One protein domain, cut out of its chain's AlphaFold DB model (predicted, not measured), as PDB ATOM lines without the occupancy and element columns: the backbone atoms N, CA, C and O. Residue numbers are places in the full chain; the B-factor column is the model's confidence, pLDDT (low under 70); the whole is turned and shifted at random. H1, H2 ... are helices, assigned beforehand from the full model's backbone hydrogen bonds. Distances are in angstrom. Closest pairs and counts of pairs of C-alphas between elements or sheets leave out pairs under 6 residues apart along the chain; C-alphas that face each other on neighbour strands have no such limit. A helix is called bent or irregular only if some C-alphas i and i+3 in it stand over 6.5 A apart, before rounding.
ATOM      1  N   TYR A 137       1.810 -29.790 -43.865       31.58
ATOM      2  CA  TYR A 137       2.600 -29.295 -44.984       31.58
ATOM      3  C   TYR A 137       3.276 -28.002 -44.550       31.58
ATOM      4  O   TYR A 137       2.662 -27.147 -43.913       31.58
ATOM      5  N   ILE A 138       4.558 -27.894 -44.889       37.78
ATOM      6  CA  ILE A 138       5.447 -26.760 -44.633       37.78
ATOM      7  C   ILE A 138       4.894 -25.532 -45.376       37.78
ATOM      8  O   ILE A 138       5.287 -25.204 -46.489       37.78
ATOM      9  N   LYS A 139       3.927 -24.863 -44.760       40.16
ATOM     10  CA  LYS A 139       3.424 -23.534 -45.094       40.16
ATOM     11  C   LYS A 139       3.690 -22.732 -43.831       40.16
ATOM     12  O   LYS A 139       3.249 -23.178 -42.778       40.16
ATOM     13  N   ARG A 140       4.478 -21.645 -43.915       46.03
ATOM     14  CA  ARG A 140       4.803 -20.754 -42.777       46.03
ATOM     15  C   ARG A 140       3.580 -20.665 -41.867       46.03
ATOM     16  O   ARG A 140       2.557 -20.126 -42.287       46.03
ATOM     17  N   VAL A 141       3.662 -21.299 -40.700       49.12
ATOM     18  CA  VAL A 141       2.519 -21.456 -39.803       49.12
ATOM     19  C   VAL A 141       2.289 -20.083 -39.200       49.12
ATOM     20  O   VAL A 141       3.011 -19.660 -38.306       49.12
ATOM     21  N   ILE A 142       1.358 -19.338 -39.790       54.91
ATOM     22  CA  ILE A 142       0.894 -18.079 -39.228       54.91
ATOM     23  C   ILE A 142       0.097 -18.453 -37.992       54.91
ATOM     24  O   ILE A 142      -1.011 -19.001 -38.111       54.91
ATOM     25  N   ASP A 143       0.662 -18.178 -36.822       59.69
ATOM     26  CA  ASP A 143      -0.025 -18.470 -35.581       59.69
ATOM     27  C   ASP A 143      -1.345 -17.672 -35.542       59.69
ATOM     28  O   ASP A 143      -1.386 -16.477 -35.852       59.69
ATOM     29  N   PRO A 144      -2.479 -18.316 -35.220       63.38
ATOM     30  CA  PRO A 144      -3.772 -17.641 -35.147       63.38
ATOM     31  C   PRO A 144      -3.779 -16.448 -34.193       63.38
ATOM     32  O   PRO A 144      -4.488 -15.472 -34.440       63.38
ATOM     33  N   SER A 145      -2.970 -16.515 -33.139       68.50
ATOM     34  CA  SER A 145      -2.762 -15.428 -32.187       68.50
ATOM     35  C   SER A 145      -2.187 -14.172 -32.847       68.50
ATOM     36  O   SER A 145      -2.583 -13.072 -32.465       68.50
ATOM     37  N   ASP A 146      -1.337 -14.305 -33.867       67.31
ATOM     38  CA  ASP A 146      -0.750 -13.164 -34.574       67.31
ATOM     39  C   ASP A 146      -1.787 -12.452 -35.450       67.31
ATOM     40  O   ASP A 146      -1.858 -11.224 -35.447       67.31
ATOM     41  N   ILE A 147      -2.659 -13.203 -36.135       68.62
ATOM     42  CA  ILE A 147      -3.765 -12.638 -36.934       68.62
ATOM     43  C   ILE A 147      -4.776 -11.924 -36.027       68.62
ATOM     44  O   ILE A 147      -5.224 -10.821 -36.342       68.62
ATOM     45  N   LEU A 148      -5.113 -12.527 -34.882       72.75
ATOM     46  CA  LEU A 148      -6.004 -11.926 -33.887       72.75
ATOM     47  C   LEU A 148      -5.417 -10.644 -33.296       72.75
ATOM     48  O   LEU A 148      -6.118  -9.636 -33.194       72.75
ATOM     49  N   LEU A 149      -4.130 -10.660 -32.944       73.94
ATOM     50  CA  LEU A 149      -3.422  -9.484 -32.453       73.94
ATOM     51  C   LEU A 149      -3.407  -8.368 -33.505       73.94
ATOM     52  O   LEU A 149      -3.676  -7.215 -33.171       73.94
ATOM     53  N   LEU A 150      -3.159  -8.710 -34.774       70.56
ATOM     54  CA  LEU A 150      -3.227  -7.775 -35.898       70.56
ATOM     55  C   LEU A 150      -4.608  -7.120 -35.983       70.56
ATOM     56  O   LEU A 150      -4.711  -5.893 -36.005       70.56
ATOM     57  N   LEU A 151      -5.676  -7.923 -36.028       75.12
ATOM     58  CA  LEU A 151      -7.048  -7.423 -36.153       75.12
ATOM     59  C   LEU A 151      -7.431  -6.546 -34.960       75.12
ATOM     60  O   LEU A 151      -8.028  -5.486 -35.144       75.12
ATOM     61  N   PHE A 152      -7.011  -6.924 -33.752       79.75
ATOM     62  CA  PHE A 152      -7.214  -6.122 -32.551       79.75
ATOM     63  C   PHE A 152      -6.513  -4.763 -32.640       79.75
ATOM     64  O   PHE A 152      -7.142  -3.725 -32.428       79.75
ATOM     65  N   ILE A 153      -5.230  -4.740 -33.013       77.81
ATOM     66  CA  ILE A 153      -4.475  -3.495 -33.207       77.81
ATOM     67  C   ILE A 153      -5.129  -2.633 -34.298       77.81
ATOM     68  O   ILE A 153      -5.213  -1.412 -34.151       77.81
ATOM     69  N   GLY A 154      -5.638  -3.256 -35.361       77.56
ATOM     70  CA  GLY A 154      -6.365  -2.582 -36.430       77.56
ATOM     71  C   GLY A 154      -7.666  -1.927 -35.962       77.56
ATOM     72  O   GLY A 154      -7.916  -0.762 -36.277       77.56
ATOM     73  N   ILE A 155      -8.458  -2.626 -35.144       81.44
ATOM     74  CA  ILE A 155      -9.673  -2.083 -34.518       81.44
ATOM     75  C   ILE A 155      -9.325  -0.906 -33.603       81.44
ATOM     76  O   ILE A 155      -9.954   0.147 -33.691       81.44
ATOM     77  N   VAL A 156      -8.300  -1.042 -32.757       82.00
ATOM     78  CA  VAL A 156      -7.861   0.043 -31.864       82.00
ATOM     79  C   VAL A 156      -7.408   1.262 -32.673       82.00
ATOM     80  O   VAL A 156      -7.788   2.388 -32.350       82.00
ATOM     81  N   SER A 157      -6.662   1.040 -33.758       79.38
ATOM     82  CA  SER A 157      -6.216   2.100 -34.669       79.38
ATOM     83  C   SER A 157      -7.404   2.840 -35.279       79.38
ATOM     84  O   SER A 157      -7.458   4.070 -35.250       79.38
ATOM     85  N   LEU A 158      -8.387   2.088 -35.783       83.38
ATOM     86  CA  LEU A 158      -9.599   2.624 -36.392       83.38
ATOM     87  C   LEU A 158     -10.455   3.401 -35.385       83.38
ATOM     88  O   LEU A 158     -10.974   4.460 -35.720       83.38
ATOM     89  N   LEU A 159     -10.584   2.923 -34.148       82.94
ATOM     90  CA  LEU A 159     -11.311   3.639 -33.096       82.94
ATOM     91  C   LEU A 159     -10.616   4.947 -32.699       82.94
ATOM     92  O   LEU A 159     -11.282   5.895 -32.280       82.94
ATOM     93  N   PHE A 160      -9.293   5.020 -32.855       78.56
ATOM     94  CA  PHE A 160      -8.531   6.225 -32.563       78.56
ATOM     95  C   PHE A 160      -8.630   7.268 -33.685       78.56
ATOM     96  O   PHE A 160      -8.844   8.449 -33.408       78.56
ATOM     97  N   THR A 161      -8.491   6.861 -34.950       78.88
ATOM     98  CA  THR A 161      -8.453   7.784 -36.102       78.88
ATOM     99  C   THR A 161      -9.821   7.995 -36.754       78.88
ATOM    100  O   THR A 161     -10.148   9.114 -37.157       78.88
ATOM    101  N   GLY A 162     -10.648   6.952 -36.817       82.44
ATOM    102  CA  GLY A 162     -11.923   6.897 -37.533       82.44
ATOM    103  C   GLY A 162     -12.912   7.987 -37.130       82.44
ATOM    104  O   GLY A 162     -13.273   8.795 -37.987       82.44
ATOM    105  N   PRO A 163     -13.280   8.130 -35.839       82.62
ATOM    106  CA  PRO A 163     -14.265   9.127 -35.423       82.62
ATOM    107  C   PRO A 163     -13.832  10.559 -35.755       82.62
ATOM    108  O   PRO A 163     -14.645  11.405 -36.125       82.62
ATOM    109  N   LEU A 164     -12.535  10.852 -35.649       79.19
ATOM    110  CA  LEU A 164     -11.990  12.178 -35.942       79.19
ATOM    111  C   LEU A 164     -12.061  12.490 -37.438       79.19
ATOM    112  O   LEU A 164     -12.537  13.563 -37.816       79.19
ATOM    113  N   LEU A 165     -11.641  11.547 -38.279       81.75
ATOM    114  CA  LEU A 165     -11.706  11.687 -39.730       81.75
ATOM    115  C   LEU A 165     -13.158  11.754 -40.219       81.75
ATOM    116  O   LEU A 165     -13.516  12.635 -41.004       81.75
ATOM    117  N   GLU A 166     -14.028  10.900 -39.693       86.75
ATOM    118  CA  GLU A 166     -15.450  10.897 -40.016       86.75
ATOM    119  C   GLU A 166     -16.142  12.203 -39.621       86.75
ATOM    120  O   GLU A 166     -16.911  12.756 -40.407       86.75
ATOM    121  N   LYS A 167     -15.802  12.782 -38.465       82.06
ATOM    122  CA  LYS A 167     -16.308  14.103 -38.065       82.06
ATOM    123  C   LYS A 167     -15.886  15.214 -39.030       82.06
ATOM    124  O   LYS A 167     -16.646  16.162 -39.221       82.06
ATOM    125  N   MET A 168     -14.680  15.135 -39.596       79.25
ATOM    126  CA  MET A 168     -14.114  16.171 -40.471       79.25
ATOM    127  C   MET A 168     -14.626  16.097 -41.915       79.25
ATOM    128  O   MET A 168     -14.731  17.128 -42.586       79.25
ATOM    129  N   TYR A 169     -14.926  14.894 -42.402       81.56
ATOM    130  CA  TYR A 169     -15.240  14.658 -43.814       81.56
ATOM    131  C   TYR A 169     -16.662  14.129 -44.057       81.56
ATOM    132  O   TYR A 169     -17.168  14.254 -45.176       81.56
ATOM    133  N   GLY A 170     -17.336  13.629 -43.020       83.62
ATOM    134  CA  GLY A 170     -18.602  12.901 -43.101       83.62
ATOM    135  C   GLY A 170     -18.397  11.421 -43.437       83.62
ATOM    136  O   GLY A 170     -17.412  11.059 -44.082       83.62
ATOM    137  N   SER A 171     -19.350  10.575 -43.040       85.62
ATOM    138  CA  SER A 171     -19.274   9.104 -43.111       85.62
ATOM    139  C   SER A 171     -18.898   8.568 -44.490       85.62
ATOM    140  O   SER A 171     -17.961   7.789 -44.621       85.62
ATOM    141  N   VAL A 172     -19.563   9.050 -45.543       85.12
ATOM    142  CA  VAL A 172     -19.333   8.577 -46.917       85.12
ATOM    143  C   VAL A 172     -17.920   8.912 -47.400       85.12
ATOM    144  O   VAL A 172     -17.212   8.045 -47.901       85.12
ATOM    145  N   LYS A 173     -17.472  10.163 -47.223       86.44
ATOM    146  CA  LYS A 173     -16.121  10.574 -47.642       86.44
ATOM    147  C   LYS A 173     -15.040   9.898 -46.810       86.44
ATOM    148  O   LYS A 173     -13.990   9.579 -47.352       86.44
ATOM    149  N   PHE A 174     -15.298   9.677 -45.525       88.75
ATOM    150  CA  PHE A 174     -14.402   8.925 -44.660       88.75
ATOM    151  C   PHE A 174     -14.186   7.494 -45.163       88.75
ATOM    152  O   PHE A 174     -13.038   7.082 -45.266       88.75
ATOM    153  N   LEU A 175     -15.243   6.778 -45.562       89.44
ATOM    154  CA  LEU A 175     -15.098   5.433 -46.130       89.44
ATOM    155  C   LEU A 175     -14.226   5.440 -47.395       89.44
ATOM    156  O   LEU A 175     -13.308   4.631 -47.501       89.44
ATOM    157  N   TYR A 176     -14.434   6.391 -48.313       88.56
ATOM    158  CA  TYR A 176     -13.564   6.529 -49.490       88.56
ATOM    159  C   TYR A 176     -12.105   6.802 -49.108       88.56
ATOM    160  O   TYR A 176     -11.201   6.161 -49.634       88.56
ATOM    161  N   LEU A 177     -11.872   7.726 -48.173       88.25
ATOM    162  CA  LEU A 177     -10.534   8.053 -47.669       88.25
ATOM    163  C   LEU A 177      -9.853   6.868 -46.976       88.25
ATOM    164  O   LEU A 177      -8.631   6.763 -47.021       88.25
ATOM    165  N   PHE A 178     -10.634   6.002 -46.333       89.62
ATOM    166  CA  PHE A 178     -10.149   4.809 -45.657       89.62
ATOM    167  C   PHE A 178      -9.735   3.717 -46.651       89.62
ATOM    168  O   PHE A 178      -8.637   3.180 -46.540       89.62
ATOM    169  N   PHE A 179     -10.582   3.407 -47.638       90.06
ATOM    170  CA  PHE A 179     -10.324   2.308 -48.576       90.06
ATOM    171  C   PHE A 179      -9.315   2.651 -49.673       90.06
ATOM    172  O   PHE A 179      -8.536   1.795 -50.082       90.06
ATOM    173  N   LEU A 180      -9.300   3.898 -50.150       90.38
ATOM    174  CA  LEU A 180      -8.535   4.287 -51.335       90.38
ATOM    175  C   LEU A 180      -7.021   4.006 -51.226       90.38
ATOM    176  O   LEU A 180      -6.481   3.415 -52.160       90.38
ATOM    177  N   PRO A 181      -6.325   4.325 -50.114       87.94
ATOM    178  CA  PRO A 181      -4.912   3.977 -49.963       87.94
ATOM    179  C   PRO A 181      -4.654   2.467 -49.982       87.94
ATOM    180  O   PRO A 181      -3.696   2.025 -50.608       87.94
ATOM    181  N   GLY A 182      -5.510   1.675 -49.327       84.81
ATOM    182  CA  GLY A 182      -5.370   0.219 -49.299       84.81
ATOM    183  C   GLY A 182      -5.597  -0.399 -50.673       84.81
ATOM    184  O   GLY A 182      -4.789  -1.203 -51.120       84.81
ATOM    185  N   CYS A 183      -6.630   0.040 -51.396       87.19
ATOM    186  CA  CYS A 183      -6.922  -0.441 -52.746       87.19
ATOM    187  C   CYS A 183      -5.811  -0.120 -53.757       87.19
ATOM    188  O   CYS A 183      -5.560  -0.927 -54.645       87.19
ATOM    189  N   ILE A 184      -5.139   1.031 -53.629       87.44
ATOM    190  CA  ILE A 184      -4.015   1.396 -54.511       87.44
ATOM    191  C   ILE A 184      -2.829   0.455 -54.304       87.44
ATOM    192  O   ILE A 184      -2.135   0.117 -55.260       87.44
ATOM    193  N   VAL A 185      -2.588   0.042 -53.060       84.69
ATOM    194  CA  VAL A 185      -1.418  -0.768 -52.718       84.69
ATOM    195  C   VAL A 185      -1.698  -2.273 -52.782       84.69
ATOM    196  O   VAL A 185      -0.772  -3.069 -52.909       84.69
ATOM    197  N   PHE A 186      -2.969  -2.672 -52.782       81.06
ATOM    198  CA  PHE A 186      -3.404  -4.065 -52.841       81.06
ATOM    199  C   PHE A 186      -2.768  -4.916 -53.959       81.06
ATOM    200  O   PHE A 186      -2.370  -6.040 -53.662       81.06
ATOM    201  N   PRO A 187      -2.577  -4.423 -55.204       81.31
ATOM    202  CA  PRO A 187      -1.918  -5.198 -56.261       81.31
ATOM    203  C   PRO A 187      -0.456  -5.565 -55.961       81.31
ATOM    204  O   PRO A 187       0.096  -6.443 -56.615       81.31
ATOM    205  N   PHE A 188       0.172  -4.885 -54.999       74.00
ATOM    206  CA  PHE A 188       1.555  -5.111 -54.574       74.00
ATOM    207  C   PHE A 188       1.649  -5.976 -53.304       74.00
ATOM    208  O   PHE A 188       2.735  -6.151 -52.758       74.00
ATOM    209  N   GLN A 189       0.518  -6.486 -52.808       70.38
ATOM    210  CA  GLN A 189       0.423  -7.386 -51.655       70.38
ATOM    211  C   GLN A 189       0.153  -8.825 -52.120       70.38
ATOM    212  O   GLN A 189      -0.213  -9.049 -53.273       70.38
ATOM    213  N   ASN A 190       0.256  -9.816 -51.226       66.06
ATOM    214  CA  ASN A 190      -0.001 -11.229 -51.552       66.06
ATOM    215  C   ASN A 190      -1.499 -11.552 -51.771       66.06
ATOM    216  O   ASN A 190      -1.897 -12.718 -51.764       66.06
ATOM    217  N   GLY A 191      -2.334 -10.529 -51.977       62.25
ATOM    218  CA  GLY A 191      -3.732 -10.652 -52.377       62.25
ATOM    219  C   GLY A 191      -4.694 -11.044 -51.257       62.25
ATOM    220  O   GLY A 191      -5.831 -11.418 -51.549       62.25
ATOM    221  N   THR A 192      -4.293 -10.976 -49.983       71.38
ATOM    222  CA  THR A 192      -5.195 -11.334 -48.877       71.38
ATOM    223  C   THR A 192      -6.063 -10.153 -48.430       71.38
ATOM    224  O   THR A 192      -5.626  -9.005 -48.376       71.38
ATOM    225  N   ILE A 193      -7.309 -10.435 -48.032       72.31
ATOM    226  CA  ILE A 193      -8.222  -9.422 -47.461       72.31
ATOM    227  C   ILE A 193      -7.616  -8.782 -46.199       72.31
ATOM    228  O   ILE A 193      -7.812  -7.595 -45.942       72.31
ATOM    229  N   VAL A 194      -6.846  -9.560 -45.436       71.12
ATOM    230  CA  VAL A 194      -6.103  -9.101 -44.258       71.12
ATOM    231  C   VAL A 194      -5.135  -7.981 -44.653       71.12
ATOM    232  O   VAL A 194      -5.212  -6.885 -44.101       71.12
ATOM    233  N   GLU A 195      -4.287  -8.204 -45.658       72.00
ATOM    234  CA  GLU A 195      -3.329  -7.205 -46.156       72.00
ATOM    235  C   GLU A 195      -4.008  -5.935 -46.679       72.00
ATOM    236  O   GLU A 195      -3.536  -4.830 -46.387       72.00
ATOM    237  N   LEU A 196      -5.143  -6.081 -47.376       79.44
ATOM    238  CA  LEU A 196      -5.945  -4.947 -47.835       79.44
ATOM    239  C   LEU A 196      -6.397  -4.084 -46.652       79.44
ATOM    240  O   LEU A 196      -6.223  -2.865 -46.669       79.44
ATOM    241  N   LEU A 197      -6.953  -4.711 -45.611       79.06
ATOM    242  CA  LEU A 197      -7.446  -4.017 -44.421       79.06
ATOM    243  C   LEU A 197      -6.321  -3.281 -43.691       79.06
ATOM    244  O   LEU A 197      -6.504  -2.126 -43.301       79.06
ATOM    245  N   PHE A 198      -5.144  -3.895 -43.559       79.12
ATOM    246  CA  PHE A 198      -3.991  -3.220 -42.960       79.12
ATOM    247  C   PHE A 198      -3.435  -2.105 -43.836       79.12
ATOM    248  O   PHE A 198      -3.034  -1.075 -43.299       79.12
ATOM    249  N   GLY A 199      -3.491  -2.242 -45.162       83.06
ATOM    250  CA  GLY A 199      -3.223  -1.147 -46.093       83.06
ATOM    251  C   GLY A 199      -4.168   0.038 -45.869       83.06
ATOM    252  O   GLY A 199      -3.713   1.172 -45.722       83.06
ATOM    253  N   CYS A 200      -5.474  -0.217 -45.745       87.75
ATOM    254  CA  CYS A 200      -6.479   0.810 -45.446       87.75
ATOM    255  C   CYS A 200      -6.220   1.498 -44.096       87.75
ATOM    256  O   CYS A 200      -6.214   2.727 -44.007       87.75
ATOM    257  N   ILE A 201      -5.945   0.723 -43.042       86.31
ATOM    258  CA  ILE A 201      -5.645   1.253 -41.704       86.31
ATOM    259  C   ILE A 201      -4.368   2.098 -41.746       86.31
ATOM    260  O   ILE A 201      -4.387   3.252 -41.316       86.31
ATOM    261  N   SER A 202      -3.295   1.576 -42.341       86.50
ATOM    262  CA  SER A 202      -2.012   2.269 -42.489       86.50
ATOM    263  C   SER A 202      -2.150   3.579 -43.273       86.50
ATOM    264  O   SER A 202      -1.592   4.611 -42.885       86.50
ATOM    265  N   GLY A 203      -2.956   3.577 -44.337       88.31
ATOM    266  CA  GLY A 203      -3.288   4.772 -45.107       88.31
ATOM    267  C   GLY A 203      -4.137   5.777 -44.339       88.31
ATOM    268  O   GLY A 203      -3.868   6.976 -44.401       88.31
ATOM    269  N   SER A 204      -5.108   5.316 -43.548       87.56
ATOM    270  CA  SER A 204      -5.921   6.192 -42.696       87.56
ATOM    271  C   SER A 204      -5.083   6.893 -41.621       87.56
ATOM    272  O   SER A 204      -5.266   8.088 -41.372       87.56
ATOM    273  N   ILE A 205      -4.107   6.186 -41.034       85.56
ATOM    274  CA  ILE A 205      -3.169   6.767 -40.073       85.56
ATOM    275  C   ILE A 205      -2.258   7.771 -40.783       85.56
ATOM    276  O   ILE A 205      -2.110   8.892 -40.300       85.56
ATOM    277  N   GLY A 206      -1.720   7.426 -41.956       86.81
ATOM    278  CA  GLY A 206      -0.915   8.338 -42.774       86.81
ATOM    279  C   GLY A 206      -1.658   9.623 -43.150       86.81
ATOM    280  O   GLY A 206      -1.122  10.724 -43.017       86.81
ATOM    281  N   PHE A 207      -2.932   9.507 -43.529       87.75
ATOM    282  CA  PHE A 207      -3.799  10.650 -43.811       87.75
ATOM    283  C   PHE A 207      -3.996  11.530 -42.579       87.75
ATOM    284  O   PHE A 207      -3.852  12.753 -42.648       87.75
ATOM    285  N   TYR A 208      -4.263  10.914 -41.430       84.75
ATOM    286  CA  TYR A 208      -4.415  11.637 -40.178       84.75
ATOM    287  C   TYR A 208      -3.114  12.336 -39.746       84.75
ATOM    288  O   TYR A 208      -3.144  13.511 -39.375       84.75
ATOM    289  N   LEU A 209      -1.961  11.675 -39.884       85.06
ATOM    290  CA  LEU A 209      -0.643  12.272 -39.658       85.06
ATOM    291  C   LEU A 209      -0.409  13.473 -40.571       85.06
ATOM    292  O   LEU A 209      -0.027  14.538 -40.090       85.06
ATOM    293  N   GLY A 210      -0.712  13.355 -41.861       84.06
ATOM    294  CA  GLY A 210      -0.591  14.469 -42.797       84.06
ATOM    295  C   GLY A 210      -1.443  15.682 -42.398       84.06
ATOM    296  O   GLY A 210      -0.968  16.820 -42.440       84.06
ATOM    297  N   LEU A 211      -2.653  15.462 -41.866       82.38
ATOM    298  CA  LEU A 211      -3.472  16.540 -41.298       82.38
ATOM    299  C   LEU A 211      -2.835  17.193 -40.063       82.38
ATOM    300  O   LEU A 211      -2.943  18.415 -39.908       82.38
ATOM    301  N   THR A 212      -2.157  16.414 -39.209       77.31
ATOM    302  CA  THR A 212      -1.410  16.961 -38.061       77.31
ATOM    303  C   THR A 212      -0.215  17.808 -38.502       77.31
ATOM    304  O   THR A 212      -0.022  18.901 -37.966       77.31
ATOM    305  N   VAL A 213       0.540  17.362 -39.514       78.06
ATOM    306  CA  VAL A 213       1.709  18.077 -40.060       78.06
ATOM    307  C   VAL A 213       1.292  19.395 -40.698       78.06
ATOM    308  O   VAL A 213       1.875  20.439 -40.416       78.06
ATOM    309  N   LEU A 214       0.224  19.374 -41.497       75.31
ATOM    310  CA  LEU A 214      -0.306  20.561 -42.166       75.31
ATOM    311  C   LEU A 214      -1.005  21.540 -41.204       75.31
ATOM    312  O   LEU A 214      -1.524  22.562 -41.658       75.31
ATOM    313  N   ARG A 215      -1.057  21.234 -39.894       66.31
ATOM    314  CA  ARG A 215      -1.710  22.029 -38.834       66.31
ATOM    315  C   ARG A 215      -3.110  22.519 -39.225       66.31
ATOM    316  O   ARG A 215      -3.525  23.622 -38.856       66.31
ATOM    317  N   ARG A 216      -3.866  21.720 -39.988       63.81
ATOM    318  CA  ARG A 216      -5.222  22.104 -40.404       63.81
ATOM    319  C   ARG A 216      -6.129  22.114 -39.162       63.81
ATOM    320  O   ARG A 216      -6.214  21.126 -38.438       63.81
ATOM    321  N   ARG A 217      -6.734  23.283 -38.886       54.66
ATOM    322  CA  ARG A 217      -7.464  23.633 -37.645       54.66
ATOM    323  C   ARG A 217      -8.422  22.526 -37.176       54.66
ATOM    324  O   ARG A 217      -9.264  22.078 -37.946       54.66
ATOM    325  N   GLY A 218      -8.339  22.172 -35.888       56.00
ATOM    326  CA  GLY A 218      -9.269  21.260 -35.201       56.00
ATOM    327  C   GLY A 218      -8.604  20.121 -34.419       56.00
ATOM    328  O   GLY A 218      -9.247  19.530 -33.555       56.00
ATOM    329  N   ILE A 219      -7.321  19.838 -34.673       57.75
ATOM    330  CA  ILE A 219      -6.546  18.834 -33.934       57.75
ATOM    331  C   ILE A 219      -5.748  19.542 -32.832       57.75
ATOM    332  O   ILE A 219      -4.949  20.435 -33.107       57.75
ATOM    333  N   THR A 220      -5.989  19.181 -31.571       55.59
ATOM    334  CA  THR A 220      -5.274  19.751 -30.424       55.59
ATOM    335  C   THR A 220      -3.840  19.215 -30.357       55.59
ATOM    336  O   THR A 220      -3.610  18.006 -30.330       55.59
ATOM    337  N   LEU A 221      -2.865  20.133 -30.302       51.53
ATOM    338  CA  LEU A 221      -1.415  19.865 -30.288       51.53
ATOM    339  C   LEU A 221      -0.978  18.821 -29.244       51.53
ATOM    340  O   LEU A 221      -0.089  18.020 -29.527       51.53
ATOM    341  N   ASN A 222      -1.644  18.763 -28.086       53.19
ATOM    342  CA  ASN A 222      -1.288  17.849 -26.991       53.19
ATOM    343  C   ASN A 222      -1.417  16.355 -27.325       53.19
ATOM    344  O   ASN A 222      -0.880  15.536 -26.590       53.19
ATOM    345  N   LYS A 223      -2.099  15.975 -28.414       62.16
ATOM    346  CA  LYS A 223      -2.256  14.560 -28.800       62.16
ATOM    347  C   LYS A 223      -1.404  14.143 -29.999       62.16
ATOM    348  O   LYS A 223      -1.320  12.955 -30.281       62.16
ATOM    349  N   VAL A 224      -0.742  15.086 -30.680       64.81
ATOM    350  CA  VAL A 224       0.027  14.810 -31.909       64.81
ATOM    351  C   VAL A 224       1.178  13.841 -31.631       64.81
ATOM    352  O   VAL A 224       1.296  12.834 -32.319       64.81
ATOM    353  N   TRP A 225       1.949  14.060 -30.565       66.69
ATOM    354  CA  TRP A 225       3.040  13.159 -30.172       66.69
ATOM    355  C   TRP A 225       2.565  11.743 -29.826       66.69
ATOM    356  O   TRP A 225       3.246  10.781 -30.161       66.69
ATOM    357  N   MET A 226       1.372  11.594 -29.233       65.44
ATOM    358  CA  MET A 226       0.775  10.273 -28.994       65.44
ATOM    359  C   MET A 226       0.405   9.563 -30.297       65.44
ATOM    360  O   MET A 226       0.571   8.356 -30.387       65.44
ATOM    361  N   ILE A 227      -0.075  10.293 -31.307       69.06
ATOM    362  CA  ILE A 227      -0.444   9.729 -32.616       69.06
ATOM    363  C   ILE A 227       0.799   9.270 -33.374       69.06
ATOM    364  O   ILE A 227       0.819   8.169 -33.918       69.06
ATOM    365  N   TRP A 228       1.850  10.093 -33.374       70.44
ATOM    366  CA  TRP A 228       3.143   9.737 -33.954       70.44
ATOM    367  C   TRP A 228       3.774   8.551 -33.221       70.44
ATOM    368  O   TRP A 228       4.187   7.593 -33.864       70.44
ATOM    369  N   GLY A 229       3.760   8.561 -31.885       70.44
ATOM    370  CA  GLY A 229       4.221   7.440 -31.068       70.44
ATOM    371  C   GLY A 229       3.427   6.158 -31.325       70.44
ATOM    372  O   GLY A 229       4.022   5.097 -31.474       70.44
ATOM    373  N   TYR A 230       2.101   6.255 -31.464       72.00
ATOM    374  CA  TYR A 230       1.235   5.122 -31.797       72.00
ATOM    375  C   TYR A 230       1.516   4.576 -33.197       72.00
ATOM    376  O   TYR A 230       1.581   3.366 -33.370       72.00
ATOM    377  N   PHE A 231       1.740   5.441 -34.187       71.56
ATOM    378  CA  PHE A 231       2.092   5.017 -35.541       71.56
ATOM    379  C   PHE A 231       3.475   4.361 -35.609       71.56
ATOM    380  O   PHE A 231       3.627   3.310 -36.226       71.56
ATOM    381  N   CYS A 232       4.474   4.931 -34.930       69.25
ATOM    382  CA  CYS A 232       5.798   4.323 -34.814       69.25
ATOM    383  C   CYS A 232       5.733   2.983 -34.077       69.25
ATOM    384  O   CYS A 232       6.383   2.034 -34.499       69.25
ATOM    385  N   PHE A 233       4.922   2.879 -33.021       68.31
ATOM    386  CA  PHE A 233       4.700   1.628 -32.302       68.31
ATOM    387  C   PHE A 233       3.979   0.600 -33.176       68.31
ATOM    388  O   PHE A 233       4.422  -0.535 -33.243       68.31
ATOM    389  N   TYR A 234       2.933   1.000 -33.901       71.88
ATOM    390  CA  TYR A 234       2.213   0.170 -34.866       71.88
ATOM    391  C   TYR A 234       3.158  -0.393 -35.934       71.88
ATOM    392  O   TYR A 234       3.202  -1.605 -36.131       71.88
ATOM    393  N   LEU A 235       3.980   0.458 -36.558       68.50
ATOM    394  CA  LEU A 235       4.978   0.032 -37.542       68.50
ATOM    395  C   LEU A 235       6.078  -0.836 -36.925       68.50
ATOM    396  O   LEU A 235       6.474  -1.818 -37.540       68.50
ATOM    397  N   ALA A 236       6.555  -0.518 -35.720       64.94
ATOM    398  CA  ALA A 236       7.572  -1.308 -35.028       64.94
ATOM    399  C   ALA A 236       7.048  -2.694 -34.631       64.94
ATOM    400  O   ALA A 236       7.770  -3.677 -34.763       64.94
ATOM    401  N   LEU A 237       5.789  -2.799 -34.200       66.00
ATOM    402  CA  LEU A 237       5.137  -4.073 -33.893       66.00
ATOM    403  C   LEU A 237       4.955  -4.897 -35.170       66.00
ATOM    404  O   LEU A 237       5.290  -6.079 -35.184       66.00
ATOM    405  N   PHE A 238       4.535  -4.256 -36.263       66.75
ATOM    406  CA  PHE A 238       4.469  -4.885 -37.582       66.75
ATOM    407  C   PHE A 238       5.837  -5.333 -38.104       66.75
ATOM    408  O   PHE A 238       5.954  -6.413 -38.664       66.75
ATOM    409  N   TYR A 239       6.889  -4.549 -37.902       65.81
ATOM    410  CA  TYR A 239       8.227  -4.883 -38.379       65.81
ATOM    411  C   TYR A 239       8.887  -5.976 -37.524       65.81
ATOM    412  O   TYR A 239       9.444  -6.928 -38.060       65.81
ATOM    413  N   TYR A 240       8.788  -5.880 -36.195       58.53
ATOM    414  CA  TYR A 240       9.521  -6.741 -35.263       58.53
ATOM    415  C   TYR A 240       8.825  -8.078 -34.981       58.53
ATOM    416  O   TYR A 240       9.490  -9.105 -34.885       58.53
ATOM    417  N   LYS A 241       7.490  -8.094 -34.847       57.06
ATOM    418  CA  LYS A 241       6.733  -9.343 -34.644       57.06
ATOM    419  C   LYS A 241       6.314 -10.000 -35.956       57.06
ATOM    420  O   LYS A 241       6.173 -11.213 -36.009       57.06
ATOM    421  N   ILE A 242       6.089  -9.197 -36.994       54.97
ATOM    422  CA  ILE A 242       5.335  -9.593 -38.190       54.97
ATOM    423  C   ILE A 242       6.142  -9.356 -39.484       54.97
ATOM    424  O   ILE A 242       5.698  -9.755 -40.555       54.97
ATOM    425  N   GLY A 243       7.373  -8.823 -39.429       51.03
ATOM    426  CA  GLY A 243       8.226  -8.598 -40.612       51.03
ATOM    427  C   GLY A 243       8.616  -9.876 -41.372       51.03
ATOM    428  O   GLY A 243       9.189  -9.812 -42.453       51.03
ATOM    429  N   VAL A 244       8.272 -11.046 -40.824       49.12
ATOM    430  CA  VAL A 244       8.381 -12.363 -41.472       49.12
ATOM    431  C   VAL A 244       7.105 -12.740 -42.255       49.12
ATOM    432  O   VAL A 244       7.149 -13.601 -43.133       49.12
ATOM    433  N   LEU A 245       5.966 -12.110 -41.959       51.16
ATOM    434  CA  LEU A 245       4.631 -12.414 -42.493       51.16
ATOM    435  C   LEU A 245       4.196 -11.458 -43.609       51.16
ATOM    436  O   LEU A 245       3.556 -11.905 -44.556       51.16
ATOM    437  N   PHE A 246       4.559 -10.177 -43.514       58.69
ATOM    438  CA  PHE A 246       4.189  -9.158 -44.496       58.69
ATOM    439  C   PHE A 246       5.398  -8.349 -44.935       58.69
ATOM    440  O   PHE A 246       6.243  -7.983 -44.117       58.69
ATOM    441  N   ASP A 247       5.441  -8.026 -46.225       66.31
ATOM    442  CA  ASP A 247       6.361  -7.017 -46.719       66.31
ATOM    443  C   ASP A 247       5.950  -5.651 -46.116       66.31
ATOM    444  O   ASP A 247       4.799  -5.225 -46.282       66.31
ATOM    445  N   PRO A 248       6.829  -4.956 -45.368       71.44
ATOM    446  CA  PRO A 248       6.519  -3.637 -44.824       71.44
ATOM    447  C   PRO A 248       6.325  -2.573 -45.916       71.44
ATOM    448  O   PRO A 248       5.669  -1.558 -45.657       71.44
ATOM    449  N   PHE A 249       6.859  -2.780 -47.128       77.12
ATOM    450  CA  PHE A 249       6.799  -1.801 -48.217       77.12
ATOM    451  C   PHE A 249       5.362  -1.394 -48.586       77.12
ATOM    452  O   PHE A 249       5.089  -0.189 -48.627       77.12
ATOM    453  N   PRO A 250       4.411  -2.329 -48.783       80.25
ATOM    454  CA  PRO A 250       2.999  -2.012 -48.950       80.25
ATOM    455  C   PRO A 250       2.395  -1.114 -47.856       80.25
ATOM    456  O   PRO A 250       1.729  -0.120 -48.144       80.25
ATOM    457  N   LEU A 251       2.643  -1.412 -46.581       80.81
ATOM    458  CA  LEU A 251       2.037  -0.658 -45.477       80.81
ATOM    459  C   LEU A 251       2.585   0.770 -45.397       80.81
ATOM    460  O   LEU A 251       1.814   1.718 -45.214       80.81
ATOM    461  N   ILE A 252       3.896   0.922 -45.589       83.94
ATOM    462  CA  ILE A 252       4.569   2.223 -45.653       83.94
ATOM    463  C   ILE A 252       4.052   3.024 -46.852       83.94
ATOM    464  O   ILE A 252       3.703   4.197 -46.709       83.94
ATOM    465  N   SER A 253       3.936   2.388 -48.019       86.31
ATOM    466  CA  SER A 253       3.419   3.022 -49.236       86.31
ATOM    467  C   SER A 253       1.987   3.518 -49.042       86.31
ATOM    468  O   SER A 253       1.679   4.658 -49.390       86.31
ATOM    469  N   ALA A 254       1.127   2.716 -48.406       88.25
ATOM    470  CA  ALA A 254      -0.244   3.111 -48.098       88.25
ATOM    471  C   ALA A 254      -0.284   4.325 -47.155       88.25
ATOM    472  O   ALA A 254      -1.047   5.264 -47.397       88.25
ATOM    473  N   SER A 255       0.576   4.366 -46.129       87.44
ATOM    474  CA  SER A 255       0.707   5.539 -45.256       87.44
ATOM    475  C   SER A 255       1.176   6.784 -45.998       87.44
ATOM    476  O   SER A 255       0.635   7.862 -45.760       87.44
ATOM    477  N   ILE A 256       2.147   6.657 -46.906       89.38
ATOM    478  CA  ILE A 256       2.633   7.779 -47.720       89.38
ATOM    479  C   ILE A 256       1.513   8.297 -48.626       89.38
ATOM    480  O   ILE A 256       1.285   9.504 -48.676       89.38
ATOM    481  N   ILE A 257       0.766   7.408 -49.285       90.50
ATOM    482  CA  ILE A 257      -0.395   7.782 -50.103       90.50
ATOM    483  C   ILE A 257      -1.432   8.521 -49.253       90.50
ATOM    484  O   ILE A 257      -1.896   9.592 -49.642       90.50
ATOM    485  N   GLY A 258      -1.752   8.001 -48.065       89.50
ATOM    486  CA  GLY A 258      -2.625   8.672 -47.105       89.50
ATOM    487  C   GLY A 258      -2.129  10.075 -46.752       89.50
ATOM    488  O   GLY A 258      -2.878  11.049 -46.841       89.50
ATOM    489  N   LEU A 259      -0.847  10.208 -46.415       89.25
ATOM    490  CA  LEU A 259      -0.227  11.490 -46.092       89.25
ATOM    491  C   LEU A 259      -0.335  12.465 -47.266       89.25
ATOM    492  O   LEU A 259      -0.754  13.606 -47.071       89.25
ATOM    493  N   LEU A 260      -0.038  12.022 -48.487       90.75
ATOM    494  CA  LEU A 260      -0.173  12.845 -49.684       90.75
ATOM    495  C   LEU A 260      -1.622  13.289 -49.889       90.75
ATOM    496  O   LEU A 260      -1.861  14.480 -50.064       90.75
ATOM    497  N   LEU A 261      -2.600  12.387 -49.775       89.31
ATOM    498  CA  LEU A 261      -4.027  12.715 -49.896       89.31
ATOM    499  C   LEU A 261      -4.463  13.820 -48.924       89.31
ATOM    500  O   LEU A 261      -5.304  14.653 -49.274       89.31
ATOM    501  N   SER A 262      -3.867  13.891 -47.731       86.94
ATOM    502  CA  SER A 262      -4.170  14.945 -46.752       86.94
ATOM    503  C   SER A 262      -3.845  16.361 -47.259       86.94
ATOM    504  O   SER A 262      -4.510  17.333 -46.876       86.94
ATOM    505  N   ILE A 263      -2.875  16.488 -48.174       86.12
ATOM    506  CA  ILE A 263      -2.481  17.757 -48.799       86.12
ATOM    507  C   ILE A 263      -3.613  18.254 -49.705       86.12
ATOM    508  O   ILE A 263      -4.040  19.412 -49.602       86.12
ATOM    509  N   TRP A 264      -4.166  17.363 -50.526       83.75
ATOM    510  CA  TRP A 264      -5.172  17.681 -51.542       83.75
ATOM    511  C   TRP A 264      -6.577  17.853 -50.954       83.75
ATOM    512  O   TRP A 264      -7.360  18.681 -51.423       83.75
ATOM    513  N   ILE A 265      -6.904  17.123 -49.886       80.50
ATOM    514  CA  ILE A 265      -8.283  17.017 -49.397       80.50
ATOM    515  C   ILE A 265      -8.529  17.990 -48.238       80.50
ATOM    516  O   ILE A 265      -8.130  17.777 -47.089       80.50
TER     517      ILE A 265
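AT A GLANCE: This is residues 137 to 265 of the 273 residues of an uncharacterized protein of Bacillus horikoshii (UniProt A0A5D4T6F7). Five helices form a crossed, up-and-down bundle, each running against the one before it, with H3 in the middle and the other four round it. H5 packs most closely on H3, while H4 lies more loosely on one side and meets H3 near one end; residues 137 to 143 trail out as a tail from the start of H1. The printed part has 129 residues, with H1 to H5 in that order, no named strand, and the class all helix. It is compact, with a radius of gyration of the C-alphas of 14.6 A, and elongated, spanning 54 by 28 by 22 A, the tail adding to the longest span.

HOW THE PARTS SIT: H1, residues 144 to 169, and H2, residues 171 to 188, form a helical hairpin at a steep tilt of 44 degrees. They touch with residues 162 to 166 and 173 to 174 alone; the closest C-alphas, those of Glu 166 and Phe 174, are 5.2 A apart. H3, residues 193 to 213, is the hub, touching four other helices. It touches H2 at a steep tilt of 61 degrees, opposite ways, with the C-alphas of Gly 182 and Cys 200 closest at 4.1 A. H1 touches H3 with residues 154 to 165 alone, the closest C-alphas being those of Gly 154 and Ile 201, 6.6 A apart. H4, residues 221 to 242, forms a helical hairpin with H3 at a shallow tilt of 29 degrees; the closest C-alphas, those of Thr 212 and Val 224, are 6.7 A apart. H4 is close to H1 but not clearly touching, and apart from H2. H5, residues 248 to 264, touches H3 the same way at a steep tilt of 43 degrees, with the C-alphas of Phe 207 and Gly 258 closest at 4.0 A. H5 also touches H2, where the C-alphas of Pro 181 and Ala 254 are closest at 5.1 A, and is apart from H1. Every O i to N i+4 pair is within hydrogen-bond range in H3; the counts are 20 of 22 in H1, 10 of 14 in H2, 16 of 18 in H4 and 11 of 13 in H5.

IN THESE COORDINATES: H1 begins at C-alpha 144 (-3.772, -17.641, -35.147), measures 35.4 A and has a kink of 39 degrees near residue 161. H2 measures 27.7 A, H3 30.2 A and H4 31.2 A. H1, H2 and H4 are irregular: C-alphas 160 and 163 are 7.0 A apart, 184 and 187 7.1 A, and 222 and 225 7.1 A. H5 measures 25.2 A and ends at C-alpha 264 (-5.172, 17.681, -51.542).

THE WHOLE: The two C-alphas farthest apart, those of Tyr 137 and Arg 217, are 54.4 A apart. The printed part has no cut; its links are tight but for the short one from H3 to H4. Mean pLDDT of the printed part is 74.7, and 41 residues are under 70, among them 137 to 147, 215 to 227 and 235 to 247.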